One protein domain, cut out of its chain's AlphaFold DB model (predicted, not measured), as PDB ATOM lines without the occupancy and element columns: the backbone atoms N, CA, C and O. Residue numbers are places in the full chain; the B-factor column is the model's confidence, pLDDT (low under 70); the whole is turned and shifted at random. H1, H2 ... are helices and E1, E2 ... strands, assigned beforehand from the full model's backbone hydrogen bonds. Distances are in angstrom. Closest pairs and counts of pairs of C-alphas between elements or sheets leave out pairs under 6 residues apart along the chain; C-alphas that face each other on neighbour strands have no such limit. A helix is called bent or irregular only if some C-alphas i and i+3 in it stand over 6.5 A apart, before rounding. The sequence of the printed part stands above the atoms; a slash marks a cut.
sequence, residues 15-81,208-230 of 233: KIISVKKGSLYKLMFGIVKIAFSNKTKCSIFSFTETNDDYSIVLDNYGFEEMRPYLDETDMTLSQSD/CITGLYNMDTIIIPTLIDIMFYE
ATOM      1  N   LYS A  15     569.607 262.423 428.289       95.81
ATOM      2  CA  LYS A  15     569.641 262.149 429.720       95.81
ATOM      3  C   LYS A  15     568.209 262.163 430.233       95.81
ATOM      4  O   LYS A  15     567.439 263.067 429.910       95.81
ATOM      5  N   ILE A  16     567.873 261.166 431.043       95.75
ATOM      6  CA  ILE A  16     566.592 261.092 431.748       95.75
ATOM      7  C   ILE A  16     566.859 261.377 433.217       95.75
ATOM      8  O   ILE A  16     567.708 260.726 433.832       95.75
ATOM      9  N   ILE A  17     566.134 262.345 433.761       94.88
ATOM     10  CA  ILE A  17     566.220 262.777 435.149       94.88
ATOM     11  C   ILE A  17     564.832 262.653 435.765       94.88
ATOM     12  O   ILE A  17     563.874 263.194 435.223       94.88
ATOM     13  N   SER A  18     564.727 261.985 436.908       95.00
ATOM     14  CA  SER A  18     563.537 262.037 437.758       95.00
ATOM     15  C   SER A  18     563.836 262.918 438.969       95.00
ATOM     16  O   SER A  18     564.846 262.739 439.652       95.00
ATOM     17  N   VAL A  19     562.985 263.911 439.210       94.25
ATOM     18  CA  VAL A  19     563.164 264.940 440.238       94.25
ATOM     19  C   VAL A  19     562.002 264.860 441.211       94.25
ATOM     20  O   VAL A  19     560.845 264.976 440.812       94.25
ATOM     21  N   LYS A  20     562.283 264.715 442.509       92.94
ATOM     22  CA  LYS A  20     561.210 264.694 443.511       92.94
ATOM     23  C   LYS A  20     560.490 266.036 443.558       92.94
ATOM     24  O   LYS A  20     561.145 267.083 443.527       92.94
ATOM     25  N   LYS A  21     559.166 266.016 443.756       90.56
ATOM     26  CA  LYS A  21     558.345 267.241 443.753       90.56
ATOM     27  C   LYS A  21     558.884 268.337 444.677       90.56
ATOM     28  O   LYS A  21     559.044 269.482 444.267       90.56
ATOM     29  N   GLY A  22     559.299 267.960 445.887       88.88
ATOM     30  CA  GLY A  22     559.852 268.885 446.881       88.88
ATOM     31  C   GLY A  22     561.195 269.534 446.521       88.88
ATOM     32  O   GLY A  22     561.646 270.389 447.272       88.88
ATOM     33  N   SER A  23     561.853 269.152 445.421       90.25
ATOM     34  CA  SER A  23     563.104 269.774 444.957       90.25
ATOM     35  C   SER A  23     562.982 270.475 443.600       90.25
ATOM     36  O   SER A  23     563.952 271.099 443.174       90.25
ATOM     37  N   LEU A  24     561.816 270.438 442.935       90.94
ATOM     38  CA  LEU A  24     561.643 271.002 441.588       90.94
ATOM     39  C   LEU A  24     562.006 272.493 441.516       90.94
ATOM     40  O   LEU A  24     562.636 272.935 440.556       90.94
ATOM     41  N   TYR A  25     561.668 273.270 442.548       90.12
ATOM     42  CA  TYR A  25     561.920 274.714 442.587       90.12
ATOM     43  C   TYR A  25     563.404 275.081 442.396       90.12
ATOM     44  O   TYR A  25     563.713 276.154 441.881       90.12
ATOM     45  N   LYS A  26     564.332 274.184 442.763       91.31
ATOM     46  CA  LYS A  26     565.782 274.375 442.580       91.31
ATOM     47  C   LYS A  26     566.181 274.357 441.106       91.31
ATOM     48  O   LYS A  26     567.115 275.041 440.702       91.31
ATOM     49  N   LEU A  27     565.430 273.610 440.300       92.12
ATOM     50  CA  LEU A  27     565.622 273.457 438.862       92.12
ATOM     51  C   LEU A  27     564.819 274.465 438.034       92.12
ATOM     52  O   LEU A  27     565.043 274.569 436.829       92.12
ATOM     53  N   MET A  28     563.916 275.228 438.662       91.50
ATOM     54  CA  MET A  28     562.988 276.141 437.988       91.50
ATOM     55  C   MET A  28     563.697 277.070 437.000       91.50
ATOM     56  O   MET A  28     563.279 277.178 435.852       91.50
ATOM     57  N   PHE A  29     564.795 277.714 437.411       90.69
ATOM     58  CA  PHE A  29     565.517 278.629 436.527       90.69
ATOM     59  C   PHE A  29     566.065 277.920 435.281       90.69
ATOM     60  O   PHE A  29     565.931 278.440 434.175       90.69
ATOM     61  N   GLY A  30     566.656 276.736 435.453       91.81
ATOM     62  CA  GLY A  30     567.190 275.948 434.346       91.81
ATOM     63  C   GLY A  30     566.088 275.475 433.397       91.81
ATOM     64  O   GLY A  30     566.195 275.677 432.190       91.81
ATOM     65  N   ILE A  31     564.980 274.959 433.940       93.75
ATOM     66  CA  ILE A  31     563.822 274.516 433.150       93.75
ATOM     67  C   ILE A  31     563.218 275.685 432.373       93.75
ATOM     68  O   ILE A  31     563.023 275.577 431.168       93.75
ATOM     69  N   VAL A  32     562.969 276.823 433.026       92.44
ATOM     70  CA  VAL A  32     562.403 278.012 432.370       92.44
ATOM     71  C   VAL A  32     563.334 278.520 431.271       92.44
ATOM     72  O   VAL A  32     562.882 278.882 430.183       92.44
ATOM     73  N   LYS A  33     564.646 278.524 431.525       91.81
ATOM     74  CA  LYS A  33     565.642 278.924 430.533       91.81
ATOM     75  C   LYS A  33     565.635 277.985 429.326       91.81
ATOM     76  O   LYS A  33     565.625 278.477 428.205       91.81
ATOM     77  N   ILE A  34     565.601 276.672 429.532       93.38
ATOM     78  CA  ILE A  34     565.600 275.693 428.437       93.38
ATOM     79  C   ILE A  34     564.276 275.715 427.667       93.38
ATOM     80  O   ILE A  34     564.294 275.758 426.442       93.38
ATOM     81  N   ALA A  35     563.142 275.739 428.367       91.12
ATOM     82  CA  ALA A  35     561.815 275.638 427.763       91.12
ATOM     83  C   ALA A  35     561.389 276.906 427.008       91.12
ATOM     84  O   ALA A  35     560.702 276.816 425.991       91.12
ATOM     85  N   PHE A  36     561.774 278.091 427.496       89.00
ATOM     86  CA  PHE A  36     561.239 279.363 426.992       89.00
ATOM     87  C   PHE A  36     562.300 280.318 426.432       89.00
ATOM     88  O   PHE A  36     561.945 281.360 425.876       89.00
ATOM     89  N   SER A  37     563.598 280.011 426.552       84.81
ATOM     90  CA  SER A  37     564.655 280.832 425.954       84.81
ATOM     91  C   SER A  37     565.149 280.248 424.637       84.81
ATOM     92  O   SER A  37     565.592 279.112 424.566       84.81
ATOM     93  N   ASN A  38     565.223 281.091 423.609       80.25
ATOM     94  CA  ASN A  38     565.871 280.769 422.334       80.25
ATOM     95  C   ASN A  38     567.412 280.856 422.378       80.25
ATOM     96  O   ASN A  38     568.065 280.849 421.336       80.25
ATOM     97  N   LYS A  39     567.997 281.028 423.569       84.00
ATOM     98  CA  LYS A  39     569.444 281.215 423.759       84.00
ATOM     99  C   LYS A  39     570.186 279.916 424.061       84.00
ATOM    100  O   LYS A  39     571.414 279.942 424.145       84.00
ATOM    101  N   THR A  40     569.461 278.827 424.278       87.31
ATOM    102  CA  THR A  40     570.033 277.519 424.589       87.31
ATOM    103  C   THR A  40     570.337 276.769 423.295       87.31
ATOM    104  O   THR A  40     569.774 277.058 422.239       87.31
ATOM    105  N   LYS A  41     571.269 275.817 423.359       90.88
ATOM    106  CA  LYS A  41     571.537 274.885 422.246       90.88
ATOM    107  C   LYS A  41     570.745 273.579 422.369       90.88
ATOM    108  O   LYS A  41     570.939 272.672 421.565       90.88
ATOM    109  N   CYS A  42     569.888 273.490 423.384       92.38
ATOM    110  CA  CYS A  42     569.050 272.333 423.647       92.38
ATOM    111  C   CYS A  42     568.016 272.194 422.524       92.38
ATOM    112  O   CYS A  42     567.212 273.094 422.295       92.38
ATOM    113  N   SER A  43     568.059 271.072 421.816       91.00
ATOM    114  CA  SER A  43     567.147 270.719 420.727       91.00
ATOM    115  C   SER A  43     566.021 269.806 421.205       91.00
ATOM    116  O   SER A  43     564.895 269.927 420.730       91.00
ATOM    117  N   ILE A  44     566.314 268.904 422.147       92.62
ATOM    118  CA  ILE A  44     565.324 267.987 422.717       92.62
ATOM    119  C   ILE A  44     565.147 268.299 424.196       92.62
ATOM    120  O   ILE A  44     566.095 268.211 424.971       92.62
ATOM    121  N   PHE A  45     563.915 268.634 424.568       94.62
ATOM    122  CA  PHE A  45     563.487 268.841 425.944       94.62
ATOM    123  C   PHE A  45     562.062 268.306 426.120       94.62
ATOM    124  O   PHE A  45     561.161 268.646 425.354       94.62
ATOM    125  N   SER A  46     561.860 267.468 427.128       94.94
ATOM    126  CA  SER A  46     560.564 266.974 427.575       94.94
ATOM    127  C   SER A  46     560.487 267.129 429.084       94.94
ATOM    128  O   SER A  46     561.431 266.796 429.799       94.94
ATOM    129  N   PHE A  47     559.356 267.635 429.551       95.12
ATOM    130  CA  PHE A  47     559.041 267.795 430.958       95.12
ATOM    131  C   PHE A  47     557.670 267.179 431.195       95.12
ATOM    132  O   PHE A  47     556.705 267.551 430.528       95.12
ATOM    133  N   THR A  48     557.603 266.218 432.107       94.31
ATOM    134  CA  THR A  48     556.376 265.494 432.435       94.31
ATOM    135  C   THR A  48     556.219 265.456 433.945       94.31
ATOM    136  O   THR A  48     557.084 264.936 434.646       94.31
ATOM    137  N   GLU A  49     555.110 265.987 434.445       93.25
ATOM    138  CA  GLU A  49     554.708 265.788 435.832       93.25
ATOM    139  C   GLU A  49     554.008 264.438 435.991       93.25
ATOM    140  O   GLU A  49     553.115 264.091 435.215       93.25
ATOM    141  N   THR A  50     554.414 263.678 437.004       89.94
ATOM    142  CA  THR A  50     553.724 262.473 437.463       89.94
ATOM    143  C   THR A  50     553.173 262.696 438.874       89.94
ATOM    144  O   THR A  50     553.364 263.748 439.492       89.94
ATOM    145  N   ASN A  51     552.469 261.702 439.417       86.62
ATOM    146  CA  ASN A  51     551.976 261.775 440.795       86.62
ATOM    147  C   ASN A  51     553.118 261.797 441.823       86.62
ATOM    148  O   ASN A  51     552.983 262.426 442.870       86.62
ATOM    149  N   ASP A  52     554.241 261.142 441.517       87.88
ATOM    150  CA  ASP A  52     555.330 260.918 442.470       87.88
ATOM    151  C   ASP A  52     556.509 261.880 442.250       87.88
ATOM    152  O   ASP A  52     557.162 262.320 443.205       87.88
ATOM    153  N   ASP A  53     556.791 262.227 440.996       93.50
ATOM    154  CA  ASP A  53     557.976 262.975 440.587       93.50
ATOM    155  C   ASP A  53     557.763 263.780 439.293       93.50
ATOM    156  O   ASP A  53     556.703 263.767 438.674       93.50
ATOM    157  N   TYR A  54     558.796 264.518 438.896       94.62
ATOM    158  CA  TYR A  54     558.891 265.145 437.586       94.62
ATOM    159  C   TYR A  54     559.928 264.395 436.756       94.62
ATOM    160  O   TYR A  54     561.094 264.310 437.146       94.62
ATOM    161  N   SER A  55     559.515 263.887 435.599       95.50
ATOM    162  CA  SER A  55     560.399 263.265 434.618       95.50
ATOM    163  C   SER A  55     560.835 264.299 433.587       95.50
ATOM    164  O   SER A  55     560.009 264.944 432.935       95.50
ATOM    165  N   ILE A  56     562.146 264.469 433.443       95.75
ATOM    166  CA  ILE A  56     562.763 265.410 432.514       95.75
ATOM    167  C   ILE A  56     563.668 264.630 431.568       95.75
ATOM    168  O   ILE A  56     564.573 263.917 432.003       95.75
ATOM    169  N   VAL A  57     563.447 264.789 430.265       96.56
ATOM    170  CA  VAL A  57     564.287 264.207 429.213       96.56
ATOM    171  C   VAL A  57     564.893 265.334 428.407       96.56
ATOM    172  O   VAL A  57     564.182 266.217 427.935       96.56
ATOM    173  N   LEU A  58     566.209 265.323 428.256       95.81
ATOM    174  CA  LEU A  58     566.925 266.423 427.627       95.81
ATOM    175  C   LEU A  58     568.196 265.945 426.939       95.81
ATOM    176  O   LEU A  58     568.773 264.931 427.327       95.81
ATOM    177  N   ASP A  59     568.641 266.678 425.926       95.38
ATOM    178  CA  ASP A  59     569.936 266.418 425.303       95.38
ATOM    179  C   ASP A  59     571.123 266.881 426.166       95.38
ATOM    180  O   ASP A  59     570.977 267.562 427.185       95.38
ATOM    181  N   ASN A  60     572.333 266.514 425.736       93.31
ATOM    182  CA  ASN A  60     573.571 266.885 426.420       93.31
ATOM    183  C   ASN A  60     573.743 268.404 426.612       93.31
ATOM    184  O   ASN A  60     574.303 268.823 427.624       93.31
ATOM    185  N   TYR A  61     573.267 269.244 425.685       93.62
ATOM    186  CA  TYR A  61     573.383 270.698 425.833       93.62
ATOM    187  C   TYR A  61     572.443 271.220 426.916       93.62
ATOM    188  O   TYR A  61     572.872 272.010 427.757       93.62
ATOM    189  N   GLY A  62     571.195 270.750 426.936       93.06
ATOM    190  CA  GLY A  62     570.271 271.022 428.034       93.06
ATOM    191  C   GLY A  62     570.828 270.540 429.374       93.06
ATOM    192  O   GLY A  62     570.670 271.216 430.390       93.06
ATOM    193  N   PHE A  63     571.545 269.413 429.381       93.56
ATOM    194  CA  PHE A  63     572.034 268.802 430.617       93.56
ATOM    195  C   PHE A  63     573.122 269.647 431.255       93.56
ATOM    196  O   PHE A  63     573.064 269.924 432.451       93.56
ATOM    197  N   GLU A  64     574.063 270.135 430.451       92.38
ATOM    198  CA  GLU A  64     575.103 271.044 430.926       92.38
ATOM    199  C   GLU A  64     574.535 272.386 431.413       92.38
ATOM    200  O   GLU A  64     575.085 272.983 432.339       92.38
ATOM    201  N   GLU A  65     573.407 272.852 430.866       90.25
ATOM    202  CA  GLU A  65     572.719 274.039 431.389       90.25
ATOM    203  C   GLU A  65     572.031 273.794 432.738       90.25
ATOM    204  O   GLU A  65     571.992 274.698 433.576       90.25
ATOM    205  N   MET A  66     571.509 272.587 432.952       89.12
ATOM    206  CA  MET A  66     570.887 272.176 434.213       89.12
ATOM    207  C   MET A  66     571.910 271.834 435.294       89.12
ATOM    208  O   MET A  66     571.624 271.997 436.479       89.12
ATOM    209  N   ARG A  67     573.103 271.385 434.889       89.12
ATOM    210  CA  ARG A  67     574.165 270.854 435.750       89.12
ATOM    211  C   ARG A  67     574.453 271.670 437.014       89.12
ATOM    212  O   ARG A  67     574.534 271.047 438.068       89.12
ATOM    213  N   PRO A  68     574.542 273.016 436.976       88.38
ATOM    214  CA  PRO A  68     574.814 273.815 438.175       88.38
ATOM    215  C   PRO A  68     573.751 273.689 439.273       88.38
ATOM    216  O   PRO A  68     574.028 274.007 440.423       88.38
ATOM    217  N   TYR A  69     572.540 273.256 438.923       86.88
ATOM    218  CA  TYR A  69     571.403 273.146 439.834       86.88
ATOM    219  C   TYR A  69     571.172 271.706 440.327       86.88
ATOM    220  O   TYR A  69     570.364 271.489 441.232       86.88
ATOM    221  N   LEU A  70     571.863 270.711 439.753       84.62
ATOM    222  CA  LEU A  70     571.634 269.292 440.060       84.62
ATOM    223  C   LEU A  70     572.237 268.875 441.407       84.62
ATOM    224  O   LEU A  70     571.614 268.093 442.117       84.62
ATOM    225  N   ASP A  71     573.393 269.426 441.788       79.44
ATOM    226  CA  ASP A  71     574.128 269.017 443.000       79.44
ATOM    227  C   ASP A  71     573.329 269.231 444.300       79.44
ATOM    228  O   ASP A  71     573.531 268.536 445.295       79.44
ATOM    229  N   GLU A  72     572.396 270.182 444.294       73.19
ATOM    230  CA  GLU A  72     571.553 270.515 445.444       73.19
ATOM    231  C   GLU A  72     570.160 269.871 445.377       73.19
ATOM    232  O   GLU A  72     569.343 270.061 446.285       73.19
ATOM    233  N   THR A  73     569.854 269.127 444.315       83.44
ATOM    234  CA  THR A  73     568.511 268.622 444.008       83.44
ATOM    235  C   THR A  73     568.397 267.137 444.349       83.44
ATOM    236  O   THR A  73     569.249 266.334 443.986       83.44
ATOM    237  N   ASP A  74     567.319 266.748 445.037       88.12
ATOM    238  CA  ASP A  74     567.006 265.332 445.261       88.12
ATOM    239  C   ASP A  74     566.425 264.735 443.971       88.12
ATOM    240  O   ASP A  74     565.238 264.901 443.663       88.12
ATOM    241  N   MET A  75     567.302 264.113 443.183       90.19
ATOM    242  CA  MET A  75     566.992 263.572 441.864       90.19
ATOM    243  C   MET A  75     567.678 262.231 441.608       90.19
ATOM    244  O   MET A  75     568.693 261.890 442.218       90.19
ATOM    245  N   THR A  76     567.142 261.494 440.642       92.81
ATOM    246  CA  THR A  76     567.744 260.284 440.088       92.81
ATOM    247  C   THR A  76     568.081 260.512 438.618       92.81
ATOM    248  O   THR A  76     567.274 261.037 437.854       92.81
ATOM    249  N   LEU A  77     569.304 260.155 438.228       92.69
ATOM    250  CA  LEU A  77     569.788 260.240 436.851       92.69
ATOM    251  C   LEU A  77     569.868 258.829 436.266       92.69
ATOM    252  O   LEU A  77     570.375 257.917 436.924       92.69
ATOM    253  N   SER A  78     569.394 258.656 435.031       91.19
ATOM    254  CA  SER A  78     569.588 257.412 434.280       91.19
ATOM    255  C   SER A  78     571.074 257.060 434.162       91.19
ATOM    256  O   SER A  78     571.907 257.924 433.901       91.19
ATOM    257  N   GLN A  79     571.396 255.778 434.334       87.62
ATOM    258  CA  GLN A  79     572.773 255.279 434.271       87.62
ATOM    259  C   GLN A  79     573.345 255.286 432.849       87.62
ATOM    260  O   GLN A  79     574.538 255.534 432.685       87.62
ATOM    261  N   SER A  80     572.494 255.048 431.851       91.56
ATOM    262  CA  SER A  80     572.866 255.029 430.435       91.56
ATOM    263  C   SER A  80     572.237 256.200 429.691       91.56
ATOM    264  O   SER A  80     571.205 256.747 430.112       91.56
ATOM    265  N   ASP A  81     572.858 256.545 428.567       94.69
ATOM    266  CA  ASP A  81     572.353 257.541 427.632       94.69
ATOM    267  C   ASP A  81     571.342 256.907 426.698       94.69
ATOM    268  O   ASP A  81     571.426 255.725 426.365       94.69
ATOM    269  N   CYS A 208     543.924 266.338 426.717       89.75
ATOM    270  CA  CYS A 208     544.016 266.975 425.408       89.75
ATOM    271  C   CYS A 208     545.473 266.993 424.936       89.75
ATOM    272  O   CYS A 208     546.357 267.460 425.652       89.75
ATOM    273  N   ILE A 209     545.722 266.523 423.712       89.19
ATOM    274  CA  ILE A 209     547.034 266.621 423.065       89.19
ATOM    275  C   ILE A 209     546.997 267.826 422.125       89.19
ATOM    276  O   ILE A 209     546.336 267.789 421.086       89.19
ATOM    277  N   THR A 210     547.713 268.891 422.482       87.19
ATOM    278  CA  THR A 210     547.753 270.141 421.713       87.19
ATOM    279  C   THR A 210     549.160 270.455 421.213       87.19
ATOM    280  O   THR A 210     550.153 270.142 421.867       87.19
ATOM    281  N   GLY A 211     549.245 271.061 420.028       83.94
ATOM    282  CA  GLY A 211     550.487 271.563 419.451       83.94
ATOM    283  C   GLY A 211     550.455 273.085 419.392       83.94
ATOM    284  O   GLY A 211     549.582 273.656 418.739       83.94
ATOM    285  N   LEU A 212     551.417 273.740 420.041       83.94
ATOM    286  CA  LEU A 212     551.563 275.192 420.008       83.94
ATOM    287  C   LEU A 212     552.726 275.561 419.078       83.94
ATOM    288  O   LEU A 212     553.889 275.352 419.404       83.94
ATOM    289  N   TYR A 213     552.404 276.070 417.889       71.31
ATOM    290  CA  TYR A 213     553.398 276.380 416.850       71.31
ATOM    291  C   TYR A 213     554.035 277.764 417.005       71.31
ATOM    292  O   TYR A 213     555.113 278.004 416.469       71.31
ATOM    293  N   ASN A 214     553.372 278.668 417.729       72.75
ATOM    294  CA  ASN A 214     553.912 279.970 418.081       72.75
ATOM    295  C   ASN A 214     553.801 280.143 419.594       72.75
ATOM    296  O   ASN A 214     552.697 280.149 420.139       72.75
ATOM    297  N   MET A 215     554.944 280.250 420.266       66.56
ATOM    298  CA  MET A 215     554.988 280.572 421.687       66.56
ATOM    299  C   MET A 215     554.676 282.056 421.853       66.56
ATOM    300  O   MET A 215     555.575 282.894 421.928       66.56
ATOM    301  N   ASP A 216     553.388 282.390 421.880       70.12
ATOM    302  CA  ASP A 216     552.964 283.730 422.252       70.12
ATOM    303  C   ASP A 216     553.385 283.984 423.705       70.12
ATOM    304  O   ASP A 216     553.082 283.203 424.612       70.12
ATOM    305  N   THR A 217     554.058 285.110 423.950       68.88
ATOM    306  CA  THR A 217     554.595 285.489 425.269       68.88
ATOM    307  C   THR A 217     553.532 285.561 426.369       68.88
ATOM    308  O   THR A 217     553.869 285.603 427.548       68.88
ATOM    309  N   ILE A 218     552.254 285.581 425.987       74.00
ATOM    310  CA  ILE A 218     551.094 285.680 426.874       74.00
ATOM    311  C   ILE A 218     550.833 284.362 427.617       74.00
ATOM    312  O   ILE A 218     550.364 284.402 428.749       74.00
ATOM    313  N   ILE A 219     551.151 283.209 427.019       87.88
ATOM    314  CA  ILE A 219     550.860 281.889 427.612       87.88
ATOM    315  C   ILE A 219     551.969 281.458 428.588       87.88
ATOM    316  O   ILE A 219     551.720 280.685 429.509       87.88
ATOM    317  N   ILE A 220     553.185 281.992 428.427       88.56
ATOM    318  CA  ILE A 220     554.360 281.610 429.227       88.56
ATOM    319  C   ILE A 220     554.124 281.770 430.741       88.56
ATOM    320  O   ILE A 220     554.401 280.813 431.461       88.56
ATOM    321  N   PRO A 221     553.592 282.897 431.262       90.12
ATOM    322  CA  PRO A 221     553.327 283.028 432.695       90.12
ATOM    323  C   PRO A 221     552.349 281.973 433.216       90.12
ATOM    324  O   PRO A 221     552.580 281.423 434.284       90.12
ATOM    325  N   THR A 222     551.300 281.653 432.450       90.88
ATOM    326  CA  THR A 222     550.319 280.622 432.816       90.88
ATOM    327  C   THR A 222     550.938 279.228 432.815       90.88
ATOM    328  O   THR A 222     550.688 278.461 433.731       90.88
ATOM    329  N   LEU A 223     551.788 278.901 431.836       90.56
ATOM    330  CA  LEU A 223     552.507 277.622 431.837       90.56
ATOM    331  C   LEU A 223     553.461 277.505 433.024       90.56
ATOM    332  O   LEU A 223     553.547 276.442 433.617       90.56
ATOM    333  N   ILE A 224     554.162 278.583 433.384       91.12
ATOM    334  CA  ILE A 224     555.033 278.594 434.566       91.12
ATOM    335  C   ILE A 224     554.211 278.395 435.846       91.12
ATOM    336  O   ILE A 224     554.644 277.654 436.724       91.12
ATOM    337  N   ASP A 225     553.038 279.024 435.941       91.38
ATOM    338  CA  ASP A 225     552.118 278.847 437.068       91.38
ATOM    339  C   ASP A 225     551.696 277.376 437.206       91.38
ATOM    340  O   ASP A 225     551.940 276.760 438.240       91.38
ATOM    341  N   ILE A 226     551.217 276.772 436.114       90.69
ATOM    342  CA  ILE A 226     550.826 275.354 436.065       90.69
ATOM    343  C   ILE A 226     552.011 274.434 436.403       90.69
ATOM    344  O   ILE A 226     551.885 273.513 437.195       90.69
ATOM    345  N   MET A 227     553.191 274.679 435.826       89.69
ATOM    346  CA  MET A 227     554.345 273.781 435.972       89.69
ATOM    347  C   MET A 227     554.996 273.805 437.360       89.69
ATOM    348  O   MET A 227     555.669 272.839 437.718       89.69
ATOM    349  N   PHE A 228     554.902 274.915 438.101       89.50
ATOM    350  CA  PHE A 228     555.690 275.113 439.327       89.50
ATOM    351  C   PHE A 228     554.881 275.514 440.559       89.50
ATOM    352  O   PHE A 228     555.399 275.384 441.671       89.50
ATOM    353  N   TYR A 229     553.668 276.032 440.383       86.31
ATOM    354  CA  TYR A 229     552.886 276.644 441.458       86.31
ATOM    355  C   TYR A 229     551.503 276.017 441.631       86.31
ATOM    356  O   TYR A 229     550.996 276.022 442.755       86.31
ATOM    357  N   GLU A 230     550.927 275.409 440.591       78.31
ATOM    358  CA  GLU A 230     549.802 274.481 440.734       78.31
ATOM    359  C   GLU A 230     550.296 273.156 441.332       78.31
ATOM    360  O   GLU A 230     550.358 272.115 440.693       78.31
TER     361      GLU A 230
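AT A GLANCE: This is residues 15 to 81 and 208 to 230 of the 233 residues of the protein "Hypothetical protein" of Brachionus calyciflorus (UniProt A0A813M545). One antiparallel sheet of four strands has two helices, H1 and H2, packed over one face, while its other face is bare; a third helix, H3, packs on the side of H1 away from H2, and residues 208 to 214 stick out. The printed part has 90 residues, with three named helices and four named strands in the order E1 H1 E2 E3 H2 E4 H3. The sheet runs E2 E3 E1 E4, and the class is mixed, helices and strands. The whole is compact, with a radius of gyration of the C-alphas of 13.0 A and spans of 35 by 28 by 23 A.

HOW THE PARTS SIT: In the sheet, E3 (residues 53 to 59) and E1 (residues 15 to 20) are inner strands, antiparallel at 158 degrees, with N 17 and O 56 within hydrogen-bond range at 2.8 A. E2 (residues 45 to 49), an edge strand, forms a hairpin with E3; N 46 and O 57 are 2.8 A apart. E4 (residues 75 to 77), the other edge strand, is antiparallel to E1, with N 76 and O 18 at 2.8 A. H1 (residues 21 to 36) is on the sheet at a height of 9.5 A, over E2, E3 and E1; it runs along the strands, only just, at 27 degrees to E1 on the local plane. H2 (residues 60 to 70) is on the same face at a height of 9.6 A, over E3 and E1. These are two layers, helices on one face of a sheet. E1, H1, E2 and E3, H2, E4 are split strand-helix-strand units, in each of which the two strands run the same way in the sheet but are not neighbours: E3 is between E1 and E2, E1 is between E3 and E4, and each crossover is right-handed. H1 and H2 touch, closest at the C-alphas of Gly 30 and Met 66, 5.3 A, at a steep tilt of 39 degrees, opposite ways. H3 (residues 220 to 228) touches H1, closest at the C-alphas of Tyr 25 and Phe 228, 7.0 A, at a shallow tilt of 24 degrees, opposite ways. H3 and H2 are apart. Every O i to N i+4 pair is within hydrogen-bond range in H3, against 7 of 12 in H1 and 4 of 7 in H2.

IN THESE COORDINATES: E1 begins at C-alpha 15, (569.641, 262.149, 429.720), and is 16.4 A long; E3 is 19.7 A and E2 13.6 A. H1 is 20.9 A long, with a kink of 63 degrees near residue 28. H1 and H2 are irregular: C-alphas 22 and 25 are 7.5 A apart, and C-alphas 65 and 68 are 7.1 A apart. H2 is 14.0 A long, E4 6.6 A and H3 12.1 A, ending at C-alpha 228, (555.690, 275.113, 439.327).

THE WHOLE: The two C-alphas farthest apart, those of Gln 79 and Ile 218, are 38.1 A apart. Residues 82 to 207 are not printed, and C-alphas 81 and 208 are 29.9 A apart across the cut. Of the links printed whole, none is long. Mean pLDDT of the printed part is 89.1; residues 215 and 217 are under 70.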